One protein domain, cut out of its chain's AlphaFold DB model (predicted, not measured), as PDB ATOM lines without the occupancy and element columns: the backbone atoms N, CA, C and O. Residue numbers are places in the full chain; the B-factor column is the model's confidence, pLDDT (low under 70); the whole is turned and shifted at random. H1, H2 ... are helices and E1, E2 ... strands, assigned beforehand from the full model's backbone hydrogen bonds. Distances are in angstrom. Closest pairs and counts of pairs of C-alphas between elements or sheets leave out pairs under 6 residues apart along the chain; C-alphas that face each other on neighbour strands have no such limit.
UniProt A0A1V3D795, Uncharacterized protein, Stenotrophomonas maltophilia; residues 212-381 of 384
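Overview. This is residues 212 to 381 of the 384 residues of an uncharacterized protein of Stenotrophomonas maltophilia (UniProt A0A1V3D795). Three strongly twisted sheets are stacked in a row: the four-strand sheet E5 to E8 in the middle, the sheet E1 to E4 over one face, and a branched sheet of seven strands, E9 to E15, over the other. Hairpin E11 and E12 reaches away from the stack at E12, and the small helix H1 lies in the stretch between E2 and E3. The printed part has 170 residues, in the order E1, E2, H1, then E3 to E15; the neighbour strands are antiparallel and the class is mostly strand. It is compact, with a radius of gyration of the C-alphas of 17.0 A and spans of 45 by 40 by 34 A.

Along the chain. Find C-alpha 332 at (230.833, 310.540, 361.026); from there E11, the longest strand, runs 34.5 A to residue 343. In the same branched sheet are E9 (308 to 311), E10 (318 to 327, 26.5 A), E12 (346 to 351), E13 (356 to 359), E14 (368 to 371) and E15 (376 to 380), which ends at C-alpha 380 (229.610, 313.851, 358.071). E5 (267 to 269), E6 (275 to 283, 23.5 A), E7 (289 to 298, 24.0 A) and E8 (301 to 306) come before them. Earliest are E1 (213 to 216), beginning at (210.530, 301.283, 375.147), E2 (222 to 227), H1 (239 to 244), E3 (248 to 252) and E4 (255 to 261).

Arrangement. Begin at E11: E10 is on one side, with N 323 and O 336 2.9 A apart, and E12 and E15 are on the other side, with N 341 and O 348 2.9 A apart for E12, and N 377 and O 335 3.0 A apart for E15. E9 has E10 on one side, N 309 to O 320 at 2.8 A, and E13 on the other, N 310 to O 358 at 2.9 A; E14 is beside E13, N 359 to O 368 at 2.9 A. E9 to E12 form a meander, each strand the antiparallel neighbour of the one before, and so do E5 to E8. In the latter, E6 and E7 each bend by 61 degrees, at residues 279 and 292, and N 280 and O 293 are 2.8 A apart. This sheet faces the branched one 10.5 A centre to centre, and the closest C-alphas of E5 and E10 are Ala 269 and Ala 327, 6.1 A. On to E1 to E4, 10.4 A centre to centre: Ala 261 of E4 and Gly 280 of E6 have C-alphas 4.1 A apart. H1 is not on any sheet; 1 of its 2 O i to N i+4 pairs is within hydrogen-bond range.

Size, cuts and confidence. The C-alphas farthest apart, Ala 220 and Lys 315, are 48.6 A apart. The printed part has no cut, and the link E2 to H1, 11 residues, is long. Mean pLDDT of the printed part is 92.9, and no printed residue is under 70.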
ATOM      1  N   GLU A 212     206.295 301.808 377.298       94.31
ATOM      2  CA  GLU A 212     207.544 302.535 377.180       94.31
ATOM      3  C   GLU A 212     208.672 301.595 376.729       94.31
ATOM      4  O   GLU A 212     208.901 300.542 377.332       94.31
ATOM      5  N   LEU A 213     209.363 301.987 375.661       95.06
ATOM      6  CA  LEU A 213     210.530 301.283 375.147       95.06
ATOM      7  C   LEU A 213     211.787 301.895 375.756       95.06
ATOM      8  O   LEU A 213     211.869 303.109 375.945       95.06
ATOM      9  N   ARG A 214     212.788 301.059 376.031       96.00
ATOM     10  CA  ARG A 214     214.031 301.487 376.673       96.00
ATOM     11  C   ARG A 214     215.239 300.833 376.021       96.00
ATOM     12  O   ARG A 214     215.272 299.618 375.860       96.00
ATOM     13  N   HIS A 215     216.258 301.636 375.745       96.50
ATOM     14  CA  HIS A 215     217.560 301.197 375.260       96.50
ATOM     15  C   HIS A 215     218.672 301.881 376.070       96.50
ATOM     16  O   HIS A 215     218.616 303.086 376.316       96.50
ATOM     17  N   VAL A 216     219.669 301.113 376.519       96.00
ATOM     18  CA  VAL A 216     220.806 301.626 377.304       96.00
ATOM     19  C   VAL A 216     222.009 301.788 376.383       96.00
ATOM     20  O   VAL A 216     222.415 300.832 375.732       96.00
ATOM     21  N   LEU A 217     222.559 302.999 376.334       95.25
ATOM     22  CA  LEU A 217     223.714 303.350 375.512       95.25
ATOM     23  C   LEU A 217     225.032 302.864 376.146       95.25
ATOM     24  O   LEU A 217     225.072 302.601 377.352       95.25
ATOM     25  N   PRO A 218     226.136 302.800 375.372       94.06
ATOM     26  CA  PRO A 218     227.451 302.399 375.886       94.06
ATOM     27  C   PRO A 218     227.957 303.233 377.074       94.06
ATOM     28  O   PRO A 218     228.690 302.726 377.917       94.06
ATOM     29  N   ASP A 219     227.544 304.497 377.172       93.00
ATOM     30  CA  ASP A 219     227.894 305.419 378.259       93.00
ATOM     31  C   ASP A 219     226.856 305.453 379.397       93.00
ATOM     32  O   ASP A 219     226.817 306.397 380.184       93.00
ATOM     33  N   ALA A 220     226.023 304.410 379.489       94.81
ATOM     34  CA  ALA A 220     224.964 304.203 380.480       94.81
ATOM     35  C   ALA A 220     223.776 305.178 380.415       94.81
ATOM     36  O   ALA A 220     222.815 305.010 381.173       94.81
ATOM     37  N   ARG A 221     223.791 306.143 379.489       95.19
ATOM     38  CA  ARG A 221     222.620 306.970 379.194       95.19
ATOM     39  C   ARG A 221     221.476 306.121 378.660       95.19
ATOM     40  O   ARG A 221     221.678 305.054 378.078       95.19
ATOM     41  N   VAL A 222     220.253 306.588 378.860       96.06
ATOM     42  CA  VAL A 222     219.046 305.835 378.527       96.06
ATOM     43  C   VAL A 222     218.255 306.574 377.459       96.06
ATOM     44  O   VAL A 222     217.765 307.683 377.676       96.06
ATOM     45  N   LEU A 223     218.080 305.911 376.318       97.12
ATOM     46  CA  LEU A 223     217.110 306.294 375.306       97.12
ATOM     47  C   LEU A 223     215.763 305.650 375.650       97.12
ATOM     48  O   LEU A 223     215.662 304.426 375.772       97.12
ATOM     49  N   ARG A 224     214.729 306.473 375.809       97.19
ATOM     50  CA  ARG A 224     213.358 306.043 376.104       97.19
ATOM     51  C   ARG A 224     212.431 306.461 374.972       97.19
ATOM     52  O   ARG A 224     212.597 307.541 374.409       97.19
ATOM     53  N   ALA A 225     211.442 305.630 374.669       96.88
ATOM     54  CA  ALA A 225     210.369 305.957 373.742       96.88
ATOM     55  C   ALA A 225     209.026 305.793 374.465       96.88
ATOM     56  O   ALA A 225     208.681 304.694 374.895       96.88
ATOM     57  N   VAL A 226     208.279 306.887 374.625       95.62
ATOM     58  CA  VAL A 226     207.005 306.919 375.363       95.62
ATOM     59  C   VAL A 226     205.840 306.954 374.367       95.62
ATOM     60  O   VAL A 226     205.882 307.797 373.465       95.62
ATOM     61  N   PRO A 227     204.827 306.067 374.480       94.88
ATOM     62  CA  PRO A 227     203.710 306.025 373.538       94.88
ATOM     63  C   PRO A 227     203.009 307.379 373.424       94.88
ATOM     64  O   PRO A 227     202.713 308.015 374.434       94.88
ATOM     65  N   LEU A 228     202.708 307.806 372.196       93.56
ATOM     66  CA  LEU A 228     201.904 309.010 371.952       93.56
ATOM     67  C   LEU A 228     200.401 308.733 371.896       93.56
ATOM     68  O   LEU A 228     199.602 309.657 372.018       93.56
ATOM     69  N   LEU A 229     200.016 307.479 371.658       92.69
ATOM     70  CA  LEU A 229     198.633 307.092 371.403       92.69
ATOM     71  C   LEU A 229     197.829 306.901 372.703       92.69
ATOM     72  O   LEU A 229     198.365 306.341 373.656       92.69
ATOM     73  N   PRO A 230     196.530 307.253 372.717       91.56
ATOM     74  CA  PRO A 230     195.638 307.048 373.855       91.56
ATOM     75  C   PRO A 230     195.249 305.576 374.007       91.56
ATOM     76  O   PRO A 230     195.334 304.801 373.056       91.56
ATOM     77  N   ASP A 231     194.755 305.180 375.177       90.06
ATOM     78  CA  ASP A 231     194.322 303.796 375.415       90.06
ATOM     79  C   ASP A 231     193.160 303.358 374.510       90.06
ATOM     80  O   ASP A 231     193.111 302.195 374.115       90.06
ATOM     81  N   ASP A 232     192.255 304.276 374.156       93.81
ATOM     82  CA  ASP A 232     191.148 304.042 373.221       93.81
ATOM     83  C   ASP A 232     191.492 304.604 371.836       93.81
ATOM     84  O   ASP A 232     191.538 305.815 371.635       93.81
ATOM     85  N   LEU A 233     191.724 303.735 370.854       94.44
ATOM     86  CA  LEU A 233     192.101 304.148 369.505       94.44
ATOM     87  C   LEU A 233     190.951 304.783 368.719       94.44
ATOM     88  O   LEU A 233     191.213 305.476 367.736       94.44
ATOM     89  N   ARG A 234     189.695 304.631 369.153       95.00
ATOM     90  CA  ARG A 234     188.531 305.210 368.461       95.00
ATOM     91  C   ARG A 234     188.526 306.736 368.452       95.00
ATOM     92  O   ARG A 234     187.815 307.330 367.650       95.00
ATOM     93  N   VAL A 235     189.292 307.379 369.339       94.56
ATOM     94  CA  VAL A 235     189.431 308.846 369.361       94.56
ATOM     95  C   VAL A 235     190.514 309.369 368.413       94.56
ATOM     96  O   VAL A 235     190.751 310.575 368.353       94.56
ATOM     97  N   THR A 236     191.205 308.475 367.705       92.94
ATOM     98  CA  THR A 236     192.259 308.822 366.748       92.94
ATOM     99  C   THR A 236     191.701 308.923 365.329       92.94
ATOM    100  O   THR A 236     190.680 308.316 365.012       92.94
ATOM    101  N   ALA A 237     192.391 309.650 364.446       89.88
ATOM    102  CA  ALA A 237     192.006 309.754 363.036       89.88
ATOM    103  C   ALA A 237     192.222 308.451 362.235       89.88
ATOM    104  O   ALA A 237     191.587 308.251 361.201       89.88
ATOM    105  N   HIS A 238     193.120 307.568 362.690       91.19
ATOM    106  CA  HIS A 238     193.530 306.358 361.963       91.19
ATOM    107  C   HIS A 238     193.604 305.121 362.884       91.19
ATOM    108  O   HIS A 238     194.681 304.543 363.054       91.19
ATOM    109  N   PRO A 239     192.482 304.677 363.484       92.56
ATOM    110  CA  PRO A 239     192.469 303.594 364.471       92.56
ATOM    111  C   PRO A 239     193.055 302.275 363.950       92.56
ATOM    112  O   PRO A 239     193.848 301.651 364.649       92.56
ATOM    113  N   ALA A 240     192.725 301.873 362.716       89.62
ATOM    114  CA  ALA A 240     193.241 300.636 362.117       89.62
ATOM    115  C   ALA A 240     194.768 300.673 361.916       89.62
ATOM    116  O   ALA A 240     195.464 299.721 362.257       89.62
ATOM    117  N   LEU A 241     195.311 301.807 361.452       91.12
ATOM    118  CA  LEU A 241     196.759 302.012 361.341       91.12
ATOM    119  C   LEU A 241     197.439 301.899 362.712       91.12
ATOM    120  O   LEU A 241     198.446 301.208 362.862       91.12
ATOM    121  N   PHE A 242     196.876 302.572 363.716       92.38
ATOM    122  CA  PHE A 242     197.450 302.655 365.059       92.38
ATOM    123  C   PHE A 242     197.269 301.398 365.911       92.38
ATOM    124  O   PHE A 242     197.921 301.259 366.949       92.38
ATOM    125  N   ALA A 243     196.429 300.464 365.467       91.25
ATOM    126  CA  ALA A 243     196.409 299.114 366.005       91.25
ATOM    127  C   ALA A 243     197.714 298.368 365.663       91.25
ATOM    128  O   ALA A 243     198.207 297.597 366.481       91.25
ATOM    129  N   CYS A 244     198.298 298.627 364.489       89.44
ATOM    130  CA  CYS A 244     199.504 297.947 364.011       89.44
ATOM    131  C   CYS A 244     200.799 298.722 364.279       89.44
ATOM    132  O   CYS A 244     201.855 298.112 364.420       89.44
ATOM    133  N   ILE A 245     200.742 300.055 364.327       90.38
ATOM    134  CA  ILE A 245     201.923 300.916 364.463       90.38
ATOM    135  C   ILE A 245     201.714 301.889 365.617       90.38
ATOM    136  O   ILE A 245     200.777 302.686 365.608       90.38
ATOM    137  N   CYS A 246     202.623 301.883 366.590       92.50
ATOM    138  CA  CYS A 246     202.601 302.848 367.681       92.50
ATOM    139  C   CYS A 246     203.707 303.897 367.490       92.50
ATOM    140  O   CYS A 246     204.877 303.542 367.563       92.50
ATOM    141  N   PRO A 247     203.378 305.181 367.266       94.62
ATOM    142  CA  PRO A 247     204.352 306.256 367.357       94.62
ATOM    143  C   PRO A 247     204.686 306.572 368.823       94.62
ATOM    144  O   PRO A 247     203.805 306.658 369.686       94.62
ATOM    145  N   TYR A 248     205.968 306.808 369.080       96.00
ATOM    146  CA  TYR A 248     206.541 307.137 370.379       96.00
ATOM    147  C   TYR A 248     207.283 308.474 370.325       96.00
ATOM    148  O   TYR A 248     207.961 308.773 369.342       96.00
ATOM    149  N   ALA A 249     207.219 309.251 371.405       95.81
ATOM    150  CA  ALA A 249     208.113 310.381 371.633       95.81
ATOM    151  C   ALA A 249     209.436 309.901 372.233       95.81
ATOM    152  O   ALA A 249     209.445 309.129 373.192       95.81
ATOM    153  N   LEU A 250     210.552 310.380 371.683       97.06
ATOM    154  CA  LEU A 250     211.891 309.994 372.116       97.06
ATOM    155  C   LEU A 250     212.446 310.934 373.189       97.06
ATOM    156  O   LEU A 250     212.410 312.162 373.046       97.06
ATOM    157  N   TYR A 251     213.055 310.335 374.207       97.06
ATOM    158  CA  TYR A 251     213.719 311.001 375.322       97.06
ATOM    159  C   TYR A 251     215.123 310.433 375.508       97.06
ATOM    160  O   TYR A 251     215.324 309.227 375.386       97.06
ATOM    161  N   LEU A 252     216.083 311.292 375.840       96.25
ATOM    162  CA  LEU A 252     217.446 310.903 376.197       96.25
ATOM    163  C   LEU A 252     217.746 311.429 377.600       96.25
ATOM    164  O   LEU A 252     217.739 312.641 377.792       96.25
ATOM    165  N   ASP A 253     217.955 310.529 378.563       89.00
ATOM    166  CA  ASP A 253     218.135 310.856 379.991       89.00
ATOM    167  C   ASP A 253     217.101 311.863 380.514       89.00
ATOM    168  O   ASP A 253     217.442 312.908 381.062       89.00
ATOM    169  N   GLU A 254     215.817 311.572 380.290       87.44
ATOM    170  CA  GLU A 254     214.661 312.422 380.633       87.44
ATOM    171  C   GLU A 254     214.463 313.677 379.761       87.44
ATOM    172  O   GLU A 254     213.375 314.255 379.757       87.44
ATOM    173  N   ALA A 255     215.448 314.092 378.959       93.75
ATOM    174  CA  ALA A 255     215.291 315.233 378.065       93.75
ATOM    175  C   ALA A 255     214.507 314.844 376.805       93.75
ATOM    176  O   ALA A 255     214.925 313.973 376.036       93.75
ATOM    177  N   SER A 256     213.379 315.520 376.559       93.50
ATOM    178  CA  SER A 256     212.619 315.341 375.318       93.50
ATOM    179  C   SER A 256     213.464 315.757 374.116       93.50
ATOM    180  O   SER A 256     214.041 316.845 374.084       93.50
ATOM    181  N   SER A 257     213.510 314.898 373.102       93.56
ATOM    182  CA  SER A 257     214.198 315.190 371.841       93.56
ATOM    183  C   SER A 257     213.346 316.016 370.867       93.56
ATOM    184  O   SER A 257     213.874 316.561 369.895       93.56
ATOM    185  N   GLY A 258     212.023 316.075 371.088       93.19
ATOM    186  CA  GLY A 258     211.049 316.543 370.095       93.19
ATOM    187  C   GLY A 258     210.978 315.664 368.837       93.19
ATOM    188  O   GLY A 258     210.500 316.120 367.797       93.19
ATOM    189  N   ARG A 259     211.515 314.437 368.897       95.19
ATOM    190  CA  ARG A 259     211.574 313.471 367.795       95.19
ATOM    191  C   ARG A 259     210.747 312.232 368.099       95.19
ATOM    192  O   ARG A 259     210.429 311.955 369.255       95.19
ATOM    193  N   HIS A 260     210.439 311.488 367.040       96.31
ATOM    194  CA  HIS A 260     209.508 310.373 367.100       96.31
ATOM    195  C   HIS A 260     210.054 309.128 366.407       96.31
ATOM    196  O   HIS A 260     210.745 309.224 365.391       96.31
ATOM    197  N   ALA A 261     209.708 307.967 366.948       95.62
ATOM    198  CA  ALA A 261     210.040 306.654 366.405       95.62
ATOM    199  C   ALA A 261     208.842 305.710 366.533       95.62
ATOM    200  O   ALA A 261     207.894 306.019 367.253       95.62
ATOM    201  N   CYS A 262     208.890 304.570 365.848       92.94
ATOM    202  CA  CYS A 262     207.879 303.513 365.976       92.94
ATOM    203  C   CYS A 262     208.378 302.311 366.794       92.94
ATOM    204  O   CYS A 262     207.575 301.529 367.293       92.94
ATOM    205  N   ASP A 263     209.692 302.190 366.966       92.75
ATOM    206  CA  ASP A 263     210.361 301.145 367.730       92.75
ATOM    207  C   ASP A 263     211.757 301.633 368.167       92.75
ATOM    208  O   ASP A 263     212.187 302.731 367.807       92.75
ATOM    209  N   LEU A 264     212.455 300.817 368.962       95.19
ATOM    210  CA  LEU A 264     213.873 300.990 369.301       95.19
ATOM    211  C   LEU A 264     214.693 299.751 368.901       95.19
ATOM    212  O   LEU A 264     215.700 299.442 369.538       95.19
ATOM    213  N   GLU A 265     214.260 299.012 367.876       92.81
ATOM    214  CA  GLU A 265     214.958 297.799 367.428       92.81
ATOM    215  C   GLU A 265     216.269 298.143 366.722       92.81
ATOM    216  O   GLU A 265     217.248 297.407 366.822       92.81
ATOM    217  N   THR A 266     216.313 299.296 366.045       94.88
ATOM    218  CA  THR A 266     217.519 299.773 365.361       94.88
ATOM    219  C   THR A 266     218.076 301.026 366.028       94.88
ATOM    220  O   THR A 266     217.698 302.157 365.700       94.88
ATOM    221  N   VAL A 267     219.005 300.807 366.959       97.12
ATOM    222  CA  VAL A 267     219.775 301.847 367.649       97.12
ATOM    223  C   VAL A 267     221.264 301.588 367.436       97.12
ATOM    224  O   VAL A 267     221.754 300.500 367.726       97.12
ATOM    225  N   ILE A 268     221.980 302.591 366.932       97.62
ATOM    226  CA  ILE A 268     223.421 302.539 366.662       97.62
ATOM    227  C   ILE A 268     224.071 303.656 367.466       97.62
ATOM    228  O   ILE A 268     223.689 304.818 367.337       97.62
ATOM    229  N   ALA A 269     225.044 303.320 368.301       96.88
ATOM    230  CA  ALA A 269     225.759 304.287 369.117       96.88
ATOM    231  C   ALA A 269     227.257 304.170 368.864       96.88
ATOM    232  O   ALA A 269     227.781 303.068 368.708       96.88
ATOM    233  N   SER A 270     227.939 305.310 368.866       96.94
ATOM    234  CA  SER A 270     229.391 305.334 368.797       96.94
ATOM    235  C   SER A 270     230.021 304.727 370.056       96.94
ATOM    236  O   SER A 270     229.365 304.673 371.102       96.94
ATOM    237  N   PRO A 271     231.300 304.304 370.014       94.12
ATOM    238  CA  PRO A 271     231.931 303.602 371.132       94.12
ATOM    239  C   PRO A 271     231.879 304.351 372.470       94.12
ATOM    240  O   PRO A 271     231.693 303.725 373.511       94.12
ATOM    241  N   SER A 272     232.003 305.685 372.463       92.38
ATOM    242  CA  SER A 272     231.884 306.501 373.682       92.38
ATOM    243  C   SER A 272     230.466 307.021 373.955       92.38
ATOM    244  O   SER A 272     230.278 307.837 374.854       92.38
ATOM    245  N   GLY A 273     229.477 306.621 373.150       92.00
ATOM    246  CA  GLY A 273     228.087 307.081 373.214       92.00
ATOM    247  C   GLY A 273     227.848 308.498 372.676       92.00
ATOM    248  O   GLY A 273     226.703 308.935 372.578       92.00
ATOM    249  N   ARG A 274     228.890 309.249 372.294       92.38
ATOM    250  CA  ARG A 274     228.787 310.667 371.882       92.38
ATOM    251  C   ARG A 274     227.936 310.917 370.638       92.38
ATOM    252  O   ARG A 274     227.422 312.030 370.487       92.38
ATOM    253  N   CYS A 275     227.825 309.929 369.759       96.38
ATOM    254  CA  CYS A 275     226.943 309.937 368.603       96.38
ATOM    255  C   CYS A 275     225.944 308.785 368.733       96.38
ATOM    256  O   CYS A 275     226.328 307.650 369.004       96.38
ATOM    257  N   LEU A 276     224.665 309.081 368.537       96.56
ATOM    258  CA  LEU A 276     223.573 308.116 368.586       96.56
ATOM    259  C   LEU A 276     222.724 308.264 367.331       96.56
ATOM    260  O   LEU A 276     222.354 309.380 366.978       96.56
ATOM    261  N   VAL A 277     222.361 307.148 366.714       97.94
ATOM    262  CA  VAL A 277     221.471 307.067 365.560       97.94
ATOM    263  C   VAL A 277     220.326 306.108 365.864       97.94
ATOM    264  O   VAL A 277     220.540 305.009 366.369       97.94
ATOM    265  N   VAL A 278     219.102 306.527 365.556       97.69
ATOM    266  CA  VAL A 278     217.872 305.779 365.837       97.69
ATOM    267  C   VAL A 278     216.956 305.825 364.621       97.69
ATOM    268  O   VAL A 278     216.835 306.857 363.952       97.69
ATOM    269  N   ALA A 279     216.298 304.704 364.342       97.38
ATOM    270  CA  ALA A 279     215.173 304.636 363.420       97.38
ATOM    271  C   ALA A 279     214.040 305.573 363.858       97.38
ATOM    272  O   ALA A 279     213.504 305.426 364.949       97.38
ATOM    273  N   GLY A 280     213.646 306.525 363.020       96.94
ATOM    274  CA  GLY A 280     212.593 307.478 363.351       96.94
ATOM    275  C   GLY A 280     211.538 307.628 362.271       96.94
ATOM    276  O   GLY A 280     211.614 307.059 361.179       96.94
ATOM    277  N   SER A 281     210.539 308.447 362.577       95.75
ATOM    278  CA  SER A 281     209.488 308.819 361.635       95.75
ATOM    279  C   SER A 281     209.115 310.287 361.780       95.75
ATOM    280  O   SER A 281     209.042 310.830 362.884       95.75
ATOM    281  N   VAL A 282     208.860 310.932 360.647       96.00
ATOM    282  CA  VAL A 282     208.165 312.218 360.606       96.00
ATOM    283  C   VAL A 282     206.679 311.927 360.695       96.00
ATOM    284  O   VAL A 282     206.156 311.102 359.945       96.00
ATOM    285  N   LEU A 283     206.020 312.613 361.618       94.94
ATOM    286  CA  LEU A 283     204.588 312.488 361.848       94.94
ATOM    287  C   LEU A 283     203.868 313.726 361.315       94.94
ATOM    288  O   LEU A 283     204.360 314.851 361.474       94.94
ATOM    289  N   ASP A 284     202.706 313.523 360.708       92.81
ATOM    290  CA  ASP A 284     201.783 314.617 360.420       92.81
ATOM    291  C   ASP A 284     201.017 315.072 361.680       92.81
ATOM    292  O   ASP A 284     201.272 314.617 362.800       92.81
ATOM    293  N   GLU A 285     200.082 316.007 361.507       91.25
ATOM    294  CA  GLU A 285     199.246 316.550 362.586       91.25
ATOM    295  C   GLU A 285     198.373 315.504 363.304       91.25
ATOM    296  O   GLU A 285     198.008 315.719 364.463       91.25
ATOM    297  N   ASN A 286     198.103 314.364 362.655       91.25
ATOM    298  CA  ASN A 286     197.275 313.258 363.143       91.25
ATOM    299  C   ASN A 286     198.107 312.076 363.663       91.25
ATOM    300  O   ASN A 286     197.558 311.001 363.907       91.25
ATOM    301  N   LEU A 287     199.419 312.265 363.848       92.44
ATOM    302  CA  LEU A 287     200.397 311.237 364.230       92.44
ATOM    303  C   LEU A 287     200.646 310.153 363.181       92.44
ATOM    304  O   LEU A 287     201.301 309.154 363.488       92.44
ATOM    305  N   ARG A 288     200.154 310.309 361.950       92.38
ATOM    306  CA  ARG A 288     200.425 309.338 360.894       92.38
ATOM    307  C   ARG A 288     201.892 309.470 360.469       92.38
ATOM    308  O   ARG A 288     202.330 310.579 360.150       92.38
ATOM    309  N   PRO A 289     202.662 308.369 360.428       92.94
ATOM    310  CA  PRO A 289     203.990 308.386 359.832       92.94
ATOM    311  C   PRO A 289     203.893 308.708 358.337       92.94
ATOM    312  O   PRO A 289     203.203 308.008 357.595       92.94
ATOM    313  N   ILE A 290     204.577 309.767 357.903       92.88
ATOM    314  CA  ILE A 290     204.591 310.215 356.499       92.88
ATOM    315  C   ILE A 290     205.966 310.093 355.839       92.88
ATOM    316  O   ILE A 290     206.052 310.107 354.616       92.88
ATOM    317  N   GLU A 291     207.035 309.972 356.629       93.62
ATOM    318  CA  GLU A 291     208.405 309.818 356.134       93.62
ATOM    319  C   GLU A 291     209.250 309.033 357.142       93.62
ATOM    320  O   GLU A 291     209.203 309.302 358.346       93.62
ATOM    321  N   GLY A 292     210.061 308.095 356.650       95.88
ATOM    322  CA  GLY A 292     211.046 307.388 357.463       95.88
ATOM    323  C   GLY A 292     212.338 308.195 357.560       95.88
ATOM    324  O   GLY A 292     212.891 308.617 356.546       95.88
ATOM    325  N   VAL A 293     212.869 308.383 358.767       97.62
ATOM    326  CA  VAL A 293     214.103 309.158 358.981       97.62
ATOM    327  C   VAL A 293     215.100 308.413 359.856       97.62
ATOM    328  O   VAL A 293     214.739 307.568 360.668       97.62
ATOM    329  N   TRP A 294     216.371 308.752 359.700       98.25
ATOM    330  CA  TRP A 294     217.386 308.502 360.710       98.25
ATOM    331  C   TRP A 294     217.479 309.722 361.610       98.25
ATOM    332  O   TRP A 294     217.742 310.833 361.145       98.25
ATOM    333  N   LEU A 295     217.238 309.511 362.900       97.94
ATOM    334  CA  LEU A 295     217.383 310.525 363.932       97.94
ATOM    335  C   LEU A 295     218.764 310.395 364.545       97.94
ATOM    336  O   LEU A 295     219.126 309.328 365.026       97.94
ATOM    337  N   VAL A 296     219.519 311.485 364.541       97.31
ATOM    338  CA  VAL A 296     220.903 311.504 364.997       97.31
ATOM    339  C   VAL A 296     221.062 312.508 366.123       97.31
ATOM    340  O   VAL A 296     220.687 313.671 365.968       97.31
ATOM    341  N   CYS A 297     221.633 312.072 367.243       96.25
ATOM    342  CA  CYS A 297     222.048 312.926 368.342       96.25
ATOM    343  C   CYS A 297     223.574 312.989 368.389       96.25
ATOM    344  O   CYS A 297     224.231 311.989 368.669       96.25
ATOM    345  N   TRP A 298     224.140 314.169 368.146       95.81
ATOM    346  CA  TRP A 298     225.575 314.415 368.279       95.81
ATOM    347  C   TRP A 298     225.807 315.801 368.880       95.81
ATOM    348  O   TRP A 298     225.096 316.754 368.557       95.81
ATOM    349  N   GLN A 299     226.757 315.912 369.816       91.25
ATOM    350  CA  GLN A 299     227.001 317.138 370.600       91.25
ATOM    351  C   GLN A 299     225.728 317.703 371.272       91.25
ATOM    352  O   GLN A 299     225.530 318.916 371.346       91.25
ATOM    353  N   GLY A 300     224.838 316.815 371.732       88.38
ATOM    354  CA  GLY A 300     223.570 317.181 372.374       88.38
ATOM    355  C   GLY A 300     222.505 317.740 371.423       88.38
ATOM    356  O   GLY A 300     221.482 318.244 371.881       88.38
ATOM    357  N   ARG A 301     222.719 317.673 370.102       91.75
ATOM    358  CA  ARG A 301     221.777 318.168 369.096       91.75
ATOM    359  C   ARG A 301     221.137 317.013 368.339       91.75
ATOM    360  O   ARG A 301     221.836 316.212 367.731       91.75
ATOM    361  N   TRP A 302     219.808 317.015 368.300       95.06
ATOM    362  CA  TRP A 302     219.024 316.119 367.456       95.06
ATOM    363  C   TRP A 302     218.837 316.687 366.051       95.06
ATOM    364  O   TRP A 302     218.394 317.830 365.889       95.06
ATOM    365  N   GLN A 303     219.124 315.876 365.038       95.12
ATOM    366  CA  GLN A 303     218.920 316.174 363.621       95.12
ATOM    367  C   GLN A 303     218.356 314.948 362.903       95.12
ATOM    368  O   GLN A 303     218.517 313.828 363.378       95.12
ATOM    369  N   ALA A 304     217.718 315.157 361.756       97.00
ATOM    370  CA  ALA A 304     217.187 314.085 360.927       97.00
ATOM    371  C   ALA A 304     217.760 314.104 359.502       97.00
ATOM    372  O   ALA A 304     218.093 315.162 358.958       97.00
ATOM    373  N   PHE A 305     217.819 312.934 358.876       97.31
ATOM    374  CA  PHE A 305     217.924 312.785 357.426       97.31
ATOM    375  C   PHE A 305     217.022 311.642 356.955       97.31
ATOM    376  O   PHE A 305     216.700 310.750 357.737       97.31
ATOM    377  N   ALA A 306     216.564 311.690 355.707       96.81
ATOM    378  CA  ALA A 306     215.630 310.692 355.194       96.81
ATOM    379  C   ALA A 306     216.268 309.295 355.114       96.81
ATOM    380  O   ALA A 306     217.463 309.145 354.859       96.81
ATOM    381  N   ARG A 307     215.447 308.257 355.284       96.69
ATOM    382  CA  ARG A 307     215.829 306.852 355.060       96.69
ATOM    383  C   ARG A 307     215.913 306.474 353.590       96.69
ATOM    384  O   ARG A 307     216.120 305.313 353.265       96.69
ATOM    385  N   HIS A 308     215.752 307.441 352.701       95.38
ATOM    386  CA  HIS A 308     215.881 307.245 351.277       95.38
ATOM    387  C   HIS A 308     216.601 308.442 350.649       95.38
ATOM    388  O   HIS A 308     216.584 309.558 351.171       95.38
ATOM    389  N   ALA A 309     217.239 308.200 349.515       94.50
ATOM    390  CA  ALA A 309     217.871 309.202 348.677       94.50
ATOM    391  C   ALA A 309     217.442 308.985 347.225       94.50
ATOM    392  O   ALA A 309     217.077 307.879 346.828       94.50
ATOM    393  N   MET A 310     217.503 310.038 346.417       92.62
ATOM    394  CA  MET A 310     217.179 309.937 344.997       92.62
ATOM    395  C   MET A 310     218.459 309.806 344.176       92.62
ATOM    396  O   MET A 310     219.358 310.638 344.283       92.62
ATOM    397  N   GLY A 311     218.535 308.764 343.352       89.31
ATOM    398  CA  GLY A 311     219.596 308.549 342.375       89.31
ATOM    399  C   GLY A 311     219.108 308.809 340.953       89.31
ATOM    400  O   GLY A 311     217.918 308.704 340.662       89.31
ATOM    401  N   GLY A 312     220.029 309.152 340.051       82.25
ATOM    402  CA  GLY A 312     219.725 309.334 338.629       82.25
ATOM    403  C   GLY A 312     218.941 310.610 338.294       82.25
ATOM    404  O   GLY A 312     218.648 311.445 339.143       82.25
ATOM    405  N   PHE A 313     218.621 310.782 337.008       75.31
ATOM    406  CA  PHE A 313     217.936 311.974 336.492       75.31
ATOM    407  C   PHE A 313     216.846 311.599 335.485       75.31
ATOM    408  O   PHE A 313     216.954 310.613 334.750       75.31
ATOM    409  N   GLY A 314     215.801 312.426 335.407       75.19
ATOM    410  CA  GLY A 314     214.700 312.240 334.461       75.19
ATOM    411  C   GLY A 314     214.021 310.877 334.623       75.19
ATOM    412  O   GLY A 314     213.654 310.493 335.727       75.19
ATOM    413  N   LYS A 315     213.876 310.133 333.520       73.50
ATOM    414  CA  LYS A 315     213.248 308.796 333.513       73.50
ATOM    415  C   LYS A 315     214.068 307.713 334.224       73.50
ATOM    416  O   LYS A 315     213.525 306.657 334.506       73.50
ATOM    417  N   ALA A 316     215.352 307.964 334.483       75.25
ATOM    418  CA  ALA A 316     216.229 307.059 335.221       75.25
ATOM    419  C   ALA A 316     216.326 307.433 336.709       75.25
ATOM    420  O   ALA A 316     217.227 306.957 337.391       75.25
ATOM    421  N   ARG A 317     215.463 308.343 337.191       83.62
ATOM    422  CA  ARG A 317     215.400 308.701 338.605       83.62
ATOM    423  C   ARG A 317     214.783 307.541 339.383       83.62
ATOM    424  O   ARG A 317     213.655 307.153 339.090       83.62
ATOM    425  N   SER A 318     215.499 307.036 340.376       87.19
ATOM    426  CA  SER A 318     215.036 305.971 341.265       87.19
ATOM    427  C   SER A 318     215.300 306.340 342.722       87.19
ATOM    428  O   SER A 318     216.096 307.234 343.032       87.19
ATOM    429  N   MET A 319     214.570 305.684 343.616       91.81
ATOM    430  CA  MET A 319     214.755 305.802 345.054       91.81
ATOM    431  C   MET A 319     215.727 304.717 345.517       91.81
ATOM    432  O   MET A 319     215.527 303.548 345.201       91.81
ATOM    433  N   ALA A 320     216.740 305.108 346.285       94.88
ATOM    434  CA  ALA A 320     217.609 304.202 347.022       94.88
ATOM    435  C   ALA A 320     217.304 304.331 348.518       94.88
ATOM    436  O   ALA A 320     217.306 305.439 349.057       94.88
ATOM    437  N   TRP A 321     217.056 303.215 349.191       96.56
ATOM    438  CA  TRP A 321     216.965 303.149 350.644       96.56
ATOM    439  C   TRP A 321     218.339 303.362 351.268       96.56
ATOM    440  O   TRP A 321     219.353 302.973 350.694       96.56
ATOM    441  N   ILE A 322     218.373 303.979 352.444       97.25
ATOM    442  CA  ILE A 322     219.586 304.320 353.176       97.25
ATOM    443  C   ILE A 322     219.537 303.665 354.550       97.25
ATOM    444  O   ILE A 322     218.656 303.980 355.351       97.25
ATOM    445  N   ASN A 323     220.539 302.848 354.859       97.00
ATOM    446  CA  ASN A 323     220.798 302.350 356.205       97.00
ATOM    447  C   ASN A 323     222.051 302.995 356.787       97.00
ATOM    448  O   ASN A 323     223.027 303.240 356.079       97.00
ATOM    449  N   VAL A 324     222.028 303.246 358.092       97.88
ATOM    450  CA  VAL A 324     223.244 303.526 358.859       97.88
ATOM    451  C   VAL A 324     223.765 302.198 359.377       97.88
ATOM    452  O   VAL A 324     222.988 301.392 359.879       97.88
ATOM    453  N   ILE A 325     225.062 301.964 359.213       96.88
ATOM    454  CA  ILE A 325     225.739 300.735 359.633       96.88
ATOM    455  C   ILE A 325     226.537 300.990 360.909       96.88
ATOM    456  O   ILE A 325     226.573 300.141 361.792       96.88
ATOM    457  N   ASP A 326     227.168 302.162 361.005       97.38
ATOM    458  CA  ASP A 326     228.038 302.509 362.124       97.38
ATOM    459  C   ASP A 326     228.093 304.027 362.351       97.38
ATOM    460  O   ASP A 326     227.802 304.819 361.443       97.38
ATOM    461  N   ALA A 327     228.477 304.429 363.561       97.44
ATOM    462  CA  ALA A 327     228.602 305.819 363.978       97.44
ATOM    463  C   ALA A 327     229.904 306.055 364.756       97.44
ATOM    464  O   ALA A 327     230.178 305.407 365.760       97.44
ATOM    465  N   ASP A 328     230.665 307.065 364.347       97.06
ATOM    466  CA  ASP A 328     231.891 307.493 365.013       97.06
ATOM    467  C   ASP A 328     231.619 308.613 366.032       97.06
ATOM    468  O   ASP A 328     230.732 309.457 365.864       97.06
ATOM    469  N   ASP A 329     232.442 308.680 367.084       95.50
ATOM    470  CA  ASP A 329     232.359 309.713 368.133       95.50
ATOM    471  C   ASP A 329     232.537 311.136 367.596       95.50
ATOM    472  O   ASP A 329     232.070 312.121 368.184       95.50
ATOM    473  N   ASP A 330     233.241 311.252 366.473       95.25
ATOM    474  CA  ASP A 330     233.463 312.522 365.824       95.25
ATOM    475  C   ASP A 330     232.204 313.028 365.113       95.25
ATOM    476  O   ASP A 330     232.224 314.188 364.729       95.25
ATOM    477  N   GLY A 331     231.142 312.232 364.932       94.56
ATOM    478  CA  GLY A 331     229.939 312.591 364.168       94.56
ATOM    479  C   GLY A 331     229.959 312.136 362.701       94.56
ATOM    480  O   GLY A 331     229.214 312.671 361.877       94.56
ATOM    481  N   THR A 332     230.835 311.202 362.335       97.19
ATOM    482  CA  THR A 332     230.833 310.540 361.026       97.19
ATOM    483  C   THR A 332     229.954 309.295 361.079       97.19
ATOM    484  O   THR A 332     230.051 308.502 362.005       97.19
ATOM    485  N   LEU A 333     229.092 309.117 360.085       98.12
ATOM    486  CA  LEU A 333     228.253 307.932 359.934       98.12
ATOM    487  C   LEU A 333     228.732 307.118 358.733       98.12
ATOM    488  O   LEU A 333     229.014 307.687 357.670       98.12
ATOM    489  N   GLN A 334     228.799 305.799 358.895       98.00
ATOM    490  CA  GLN A 334     228.970 304.862 357.786       98.00
ATOM    491  C   GLN A 334     227.587 304.400 357.339       98.00
ATOM    492  O   GLN A 334     226.806 303.899 358.149       98.00
ATOM    493  N   CYS A 335     227.285 304.565 356.055       98.00
ATOM    494  CA  CYS A 335     225.968 304.277 355.509       98.00
ATOM    495  C   CYS A 335     226.049 303.352 354.293       98.00
ATOM    496  O   CYS A 335     227.049 303.323 353.569       98.00
ATOM    497  N   GLU A 336     224.950 302.652 354.044       97.31
ATOM    498  CA  GLU A 336     224.697 301.860 352.846       97.31
ATOM    499  C   GLU A 336     223.459 302.394 352.127       97.31
ATOM    500  O   GLU A 336     222.465 302.747 352.758       97.31
ATOM    501  N   ALA A 337     223.536 302.449 350.804       97.12
ATOM    502  CA  ALA A 337     222.468 302.784 349.888       97.12
ATOM    503  C   ALA A 337     222.144 301.564 349.023       97.12
ATOM    504  O   ALA A 337     223.020 301.040 348.325       97.12
ATOM    505  N   TYR A 338     220.886 301.145 349.026       95.44
ATOM    506  CA  TYR A 338     220.437 299.946 348.330       95.44
ATOM    507  C   TYR A 338     219.069 300.145 347.675       95.44
ATOM    508  O   TYR A 338     218.309 301.049 348.010       95.44
ATOM    509  N   GLU A 339     218.764 299.288 346.715       93.38
ATOM    510  CA  GLU A 339     217.476 299.196 346.041       93.38
ATOM    511  C   GLU A 339     216.863 297.828 346.355       93.38
ATOM    512  O   GLU A 339     217.575 296.828 346.485       93.38
ATOM    513  N   GLU A 340     215.541 297.789 346.506       91.06
ATOM    514  CA  GLU A 340     214.790 296.558 346.747       91.06
ATOM    515  C   GLU A 340     214.093 296.117 345.462       91.06
ATOM    516  O   GLU A 340     213.451 296.917 344.779       91.06
ATOM    517  N   CYS A 341     214.236 294.840 345.118       85.81
ATOM    518  CA  CYS A 341     213.578 294.218 343.975       85.81
ATOM    519  C   CYS A 341     212.799 292.991 344.445       85.81
ATOM    520  O   CYS A 341     213.302 292.193 345.234       85.81
ATOM    521  N   TRP A 342     211.573 292.854 343.948       83.38
ATOM    522  CA  TRP A 342     210.750 291.675 344.180       83.38
ATOM    523  C   TRP A 342     211.101 290.611 343.143       83.38
ATOM    524  O   TRP A 342     210.891 290.821 341.947       83.38
ATOM    525  N   GLU A 343     211.623 289.475 343.593       84.44
ATOM    526  CA  GLU A 343     211.884 288.300 342.761       84.44
ATOM    527  C   GLU A 343     211.202 287.094 343.412       84.44
ATOM    528  O   GLU A 343     211.491 286.768 344.559       84.44
ATOM    529  N   SER A 344     210.278 286.449 342.689       72.38
ATOM    530  CA  SER A 344     209.651 285.176 343.090       72.38
ATOM    531  C   SER A 344     209.225 285.112 344.568       72.38
ATOM    532  O   SER A 344     209.650 284.225 345.303       72.38
ATOM    533  N   ASP A 345     208.390 286.068 344.985       79.31
ATOM    534  CA  ASP A 345     207.821 286.212 346.338       79.31
ATOM    535  C   ASP A 345     208.804 286.605 347.459       79.31
ATOM    536  O   ASP A 345     208.416 286.661 348.626       79.31
ATOM    537  N   ALA A 346     210.050 286.958 347.128       80.44
ATOM    538  CA  ALA A 346     211.028 287.487 348.076       80.44
ATOM    539  C   ALA A 346     211.519 288.891 347.689       80.44
ATOM    540  O   ALA A 346     211.623 289.252 346.514       80.44
ATOM    541  N   VAL A 347     211.854 289.692 348.705       87.06
ATOM    542  CA  VAL A 347     212.500 290.997 348.525       87.06
ATOM    543  C   VAL A 347     214.011 290.815 348.592       87.06
ATOM    544  O   VAL A 347     214.556 290.430 349.627       87.06
ATOM    545  N   HIS A 348     214.693 291.136 347.498       88.38
ATOM    546  CA  HIS A 348     216.148 291.137 347.409       88.38
ATOM    547  C   HIS A 348     216.693 292.560 347.489       88.38
ATOM    548  O   HIS A 348     216.149 293.483 346.879       88.38
ATOM    549  N   ARG A 349     217.788 292.729 348.236       91.94
ATOM    550  CA  ARG A 349     218.504 294.000 348.377       91.94
ATOM    551  C   ARG A 349     219.758 293.986 347.525       91.94
ATOM    552  O   ARG A 349     220.586 293.087 347.653       91.94
ATOM    553  N   TYR A 350     219.903 295.010 346.698       91.50
ATOM    554  CA  TYR A 350     221.076 295.216 345.860       91.50
ATOM    555  C   TYR A 350     221.676 296.590 346.149       91.50
ATOM    556  O   TYR A 350     220.912 297.547 346.285       91.50
ATOM    557  N   PRO A 351     223.011 296.739 346.193       93.38
ATOM    558  CA  PRO A 351     223.632 298.055 346.262       93.38
ATOM    559  C   PRO A 351     223.082 298.961 345.161       93.38
ATOM    560  O   PRO A 351     222.874 298.512 344.028       93.38
ATOM    561  N   THR A 352     222.836 300.233 345.481       91.19
ATOM    562  CA  THR A 352     222.286 301.151 344.479       91.19
ATOM    563  C   THR A 352     223.205 301.233 343.265       91.19
ATOM    564  O   THR A 352     224.434 301.298 343.372       91.19
ATOM    565  N   ARG A 353     222.598 301.272 342.079       89.19
ATOM    566  CA  ARG A 353     223.336 301.418 340.817       89.19
ATOM    567  C   ARG A 353     223.835 302.851 340.614       89.19
ATOM    568  O   ARG A 353     224.657 303.108 339.731       89.19
ATOM    569  N   HIS A 354     223.334 303.797 341.407       87.94
ATOM    570  CA  HIS A 354     223.637 305.212 341.282       87.94
ATOM    571  C   HIS A 354     224.799 305.620 342.190       87.94
ATOM    572  O   HIS A 354     224.723 305.566 343.412       87.94
ATOM    573  N   THR A 355     225.878 306.120 341.584       87.56
ATOM    574  CA  THR A 355     227.046 306.621 342.328       87.56
ATOM    575  C   THR A 355     226.845 308.022 342.894       87.56
ATOM    576  O   THR A 355     227.563 308.416 343.808       87.56
ATOM    577  N   ALA A 356     225.894 308.789 342.360       91.25
ATOM    578  CA  ALA A 356     225.524 310.108 342.848       91.25
ATOM    579  C   ALA A 356     224.090 310.065 343.375       91.25
ATOM    580  O   ALA A 356     223.174 309.698 342.636       91.25
ATOM    581  N   LEU A 357     223.925 310.450 344.638       92.75
ATOM    582  CA  LEU A 357     222.651 310.440 345.348       92.75
ATOM    583  C   LEU A 357     222.346 311.829 345.897       92.75
ATOM    584  O   LEU A 357     223.248 312.554 346.319       92.75
ATOM    585  N   GLU A 358     221.070 312.177 345.933       93.06
ATOM    586  CA  GLU A 358     220.555 313.356 346.610       93.06
ATOM    587  C   GLU A 358     219.803 312.914 347.872       93.06
ATOM    588  O   GLU A 358     218.709 312.354 347.786       93.06
ATOM    589  N   LEU A 359     220.401 313.152 349.044       94.88
ATOM    590  CA  LEU A 359     219.838 312.775 350.341       94.88
ATOM    591  C   LEU A 359     219.163 313.975 351.024       94.88
ATOM    592  O   LEU A 359     219.848 314.944 351.359       94.88
ATOM    593  N   PRO A 360     217.856 313.932 351.314       95.38
ATOM    594  CA  PRO A 360     217.208 314.933 352.155       95.38
ATOM    595  C   PRO A 360     217.792 314.958 353.578       95.38
ATOM    596  O   PRO A 360     217.835 313.936 354.261       95.38
ATOM    597  N   VAL A 361     218.214 316.138 354.046       95.19
ATOM    598  CA  VAL A 361     218.781 316.346 355.393       95.19
ATOM    599  C   VAL A 361     218.147 317.558 356.074       95.19
ATOM    600  O   VAL A 361     217.815 318.542 355.423       95.19
ATOM    601  N   GLU A 362     218.000 317.538 357.395       94.56
ATOM    602  CA  GLU A 362     217.273 318.595 358.113       94.56
ATOM    603  C   GLU A 362     218.032 319.931 358.133       94.56
ATOM    604  O   GLU A 362     217.436 321.001 358.186       94.56
ATOM    605  N   TRP A 363     219.362 319.910 358.095       91.56
ATOM    606  CA  TRP A 363     220.174 321.131 358.164       91.56
ATOM    607  C   TRP A 363     220.328 321.853 356.819       91.56
ATOM    608  O   TRP A 363     221.086 322.820 356.732       91.56
ATOM    609  N   ARG A 364     219.642 321.397 355.765       89.44
ATOM    610  CA  ARG A 364     219.639 322.026 354.438       89.44
ATOM    611  C   ARG A 364     218.244 321.982 353.836       89.44
ATOM    612  O   ARG A 364     217.548 320.991 353.967       89.44
ATOM    613  N   GLU A 365     217.859 323.023 353.109       83.94
ATOM    614  CA  GLU A 365     216.587 323.032 352.368       83.94
ATOM    615  C   GLU A 365     216.608 322.084 351.155       83.94
ATOM    616  O   GLU A 365     215.606 321.454 350.820       83.94
ATOM    617  N   THR A 366     217.762 321.966 350.496       84.94
ATOM    618  CA  THR A 366     217.978 321.071 349.351       84.94
ATOM    619  C   THR A 366     218.658 319.779 349.778       84.94
ATOM    620  O   THR A 366     219.294 319.724 350.836       84.94
ATOM    621  N   GLY A 367     218.558 318.743 348.943       86.00
ATOM    622  CA  GLY A 367     219.231 317.490 349.224       86.00
ATOM    623  C   GLY A 367     220.754 317.633 349.251       86.00
ATOM    624  O   GLY A 367     221.379 318.434 348.544       86.00
ATOM    625  N   LEU A 368     221.371 316.860 350.134       89.81
ATOM    626  CA  LEU A 368     222.805 316.694 350.234       89.81
ATOM    627  C   LEU A 368     223.271 315.768 349.111       89.81
ATOM    628  O   LEU A 368     222.926 314.590 349.085       89.81
ATOM    629  N   ALA A 369     224.075 316.307 348.197       90.50
ATOM    630  CA  ALA A 369     224.730 315.513 347.170       90.50
ATOM    631  C   ALA A 369     225.789 314.603 347.809       90.50
ATOM    632  O   ALA A 369     226.734 315.081 348.440       90.50
ATOM    633  N   LEU A 370     225.631 313.298 347.619       91.25
ATOM    634  CA  LEU A 370     226.504 312.256 348.139       91.25
ATOM    635  C   LEU A 370     227.088 311.434 346.999       91.25
ATOM    636  O   LEU A 370     226.503 311.324 345.919       91.25
ATOM    637  N   ARG A 371     228.255 310.842 347.259       92.06
ATOM    638  CA  ARG A 371     228.869 309.867 346.362       92.06
ATOM    639  C   ARG A 371     228.921 308.509 347.038       92.06
ATOM    640  O   ARG A 371     229.672 308.350 347.998       92.06
ATOM    641  N   ALA A 372     228.149 307.564 346.517       91.88
ATOM    642  CA  ALA A 372     228.175 306.171 346.934       91.88
ATOM    643  C   ALA A 372     229.144 305.373 346.051       91.88
ATOM    644  O   ALA A 372     229.226 305.588 344.837       91.88
ATOM    645  N   ARG A 373     229.904 304.470 346.670       92.38
ATOM    646  CA  ARG A 373     230.776 303.497 346.003       92.38
ATOM    647  C   ARG A 373     230.335 302.114 346.445       92.38
ATOM    648  O   ARG A 373     230.369 301.840 347.638       92.38
ATOM    649  N   ASP A 374     229.879 301.302 345.496       90.38
ATOM    650  CA  ASP A 374     229.299 299.980 345.761       90.38
ATOM    651  C   ASP A 374     228.208 300.030 346.846       90.38
ATOM    652  O   ASP A 374     228.184 299.230 347.768       90.38
ATOM    653  N   GLY A 375     227.342 301.048 346.781       91.94
ATOM    654  CA  GLY A 375     226.307 301.306 347.788       91.94
ATOM    655  C   GLY A 375     226.802 301.985 349.068       91.94
ATOM    656  O   GLY A 375     226.009 302.612 349.756       91.94
ATOM    657  N   HIS A 376     228.094 301.988 349.382       96.56
ATOM    658  CA  HIS A 376     228.595 302.559 350.633       96.56
ATOM    659  C   HIS A 376     228.985 304.034 350.518       96.56
ATOM    660  O   HIS A 376     229.556 304.481 349.518       96.56
ATOM    661  N   PHE A 377     228.728 304.805 351.574       96.81
ATOM    662  CA  PHE A 377     229.184 306.190 351.687       96.81
ATOM    663  C   PHE A 377     229.382 306.617 353.144       96.81
ATOM    664  O   PHE A 377     228.889 305.990 354.078       96.81
ATOM    665  N   ARG A 378     230.102 307.728 353.324       96.94
ATOM    666  CA  ARG A 378     230.268 308.395 354.619       96.94
ATOM    667  C   ARG A 378     229.452 309.667 354.662       96.94
ATOM    668  O   ARG A 378     229.534 310.483 353.742       96.94
ATOM    669  N   LEU A 379     228.721 309.856 355.750       96.75
ATOM    670  CA  LEU A 379     227.977 311.076 356.021       96.75
ATOM    671  C   LEU A 379     228.590 311.785 357.223       96.75
ATOM    672  O   LEU A 379     228.613 311.256 358.328       96.75
ATOM    673  N   ARG A 380     229.081 313.004 357.006       95.06
ATOM    674  CA  ARG A 380     229.610 313.851 358.071       95.06
ATOM    675  C   ARG A 380     228.504 314.756 358.599       95.06
ATOM    676  O   ARG A 380     227.963 315.559 357.837       95.06
ATOM    677  N   LEU A 381     228.196 314.653 359.889       94.25
ATOM    678  CA  LEU A 381     227.277 315.585 360.535       94.25
ATOM    679  C   LEU A 381     227.906 316.986 360.596       94.25
ATOM    680  O   LEU A 381     229.118 317.114 360.805       94.25
TER     681      LEU A 381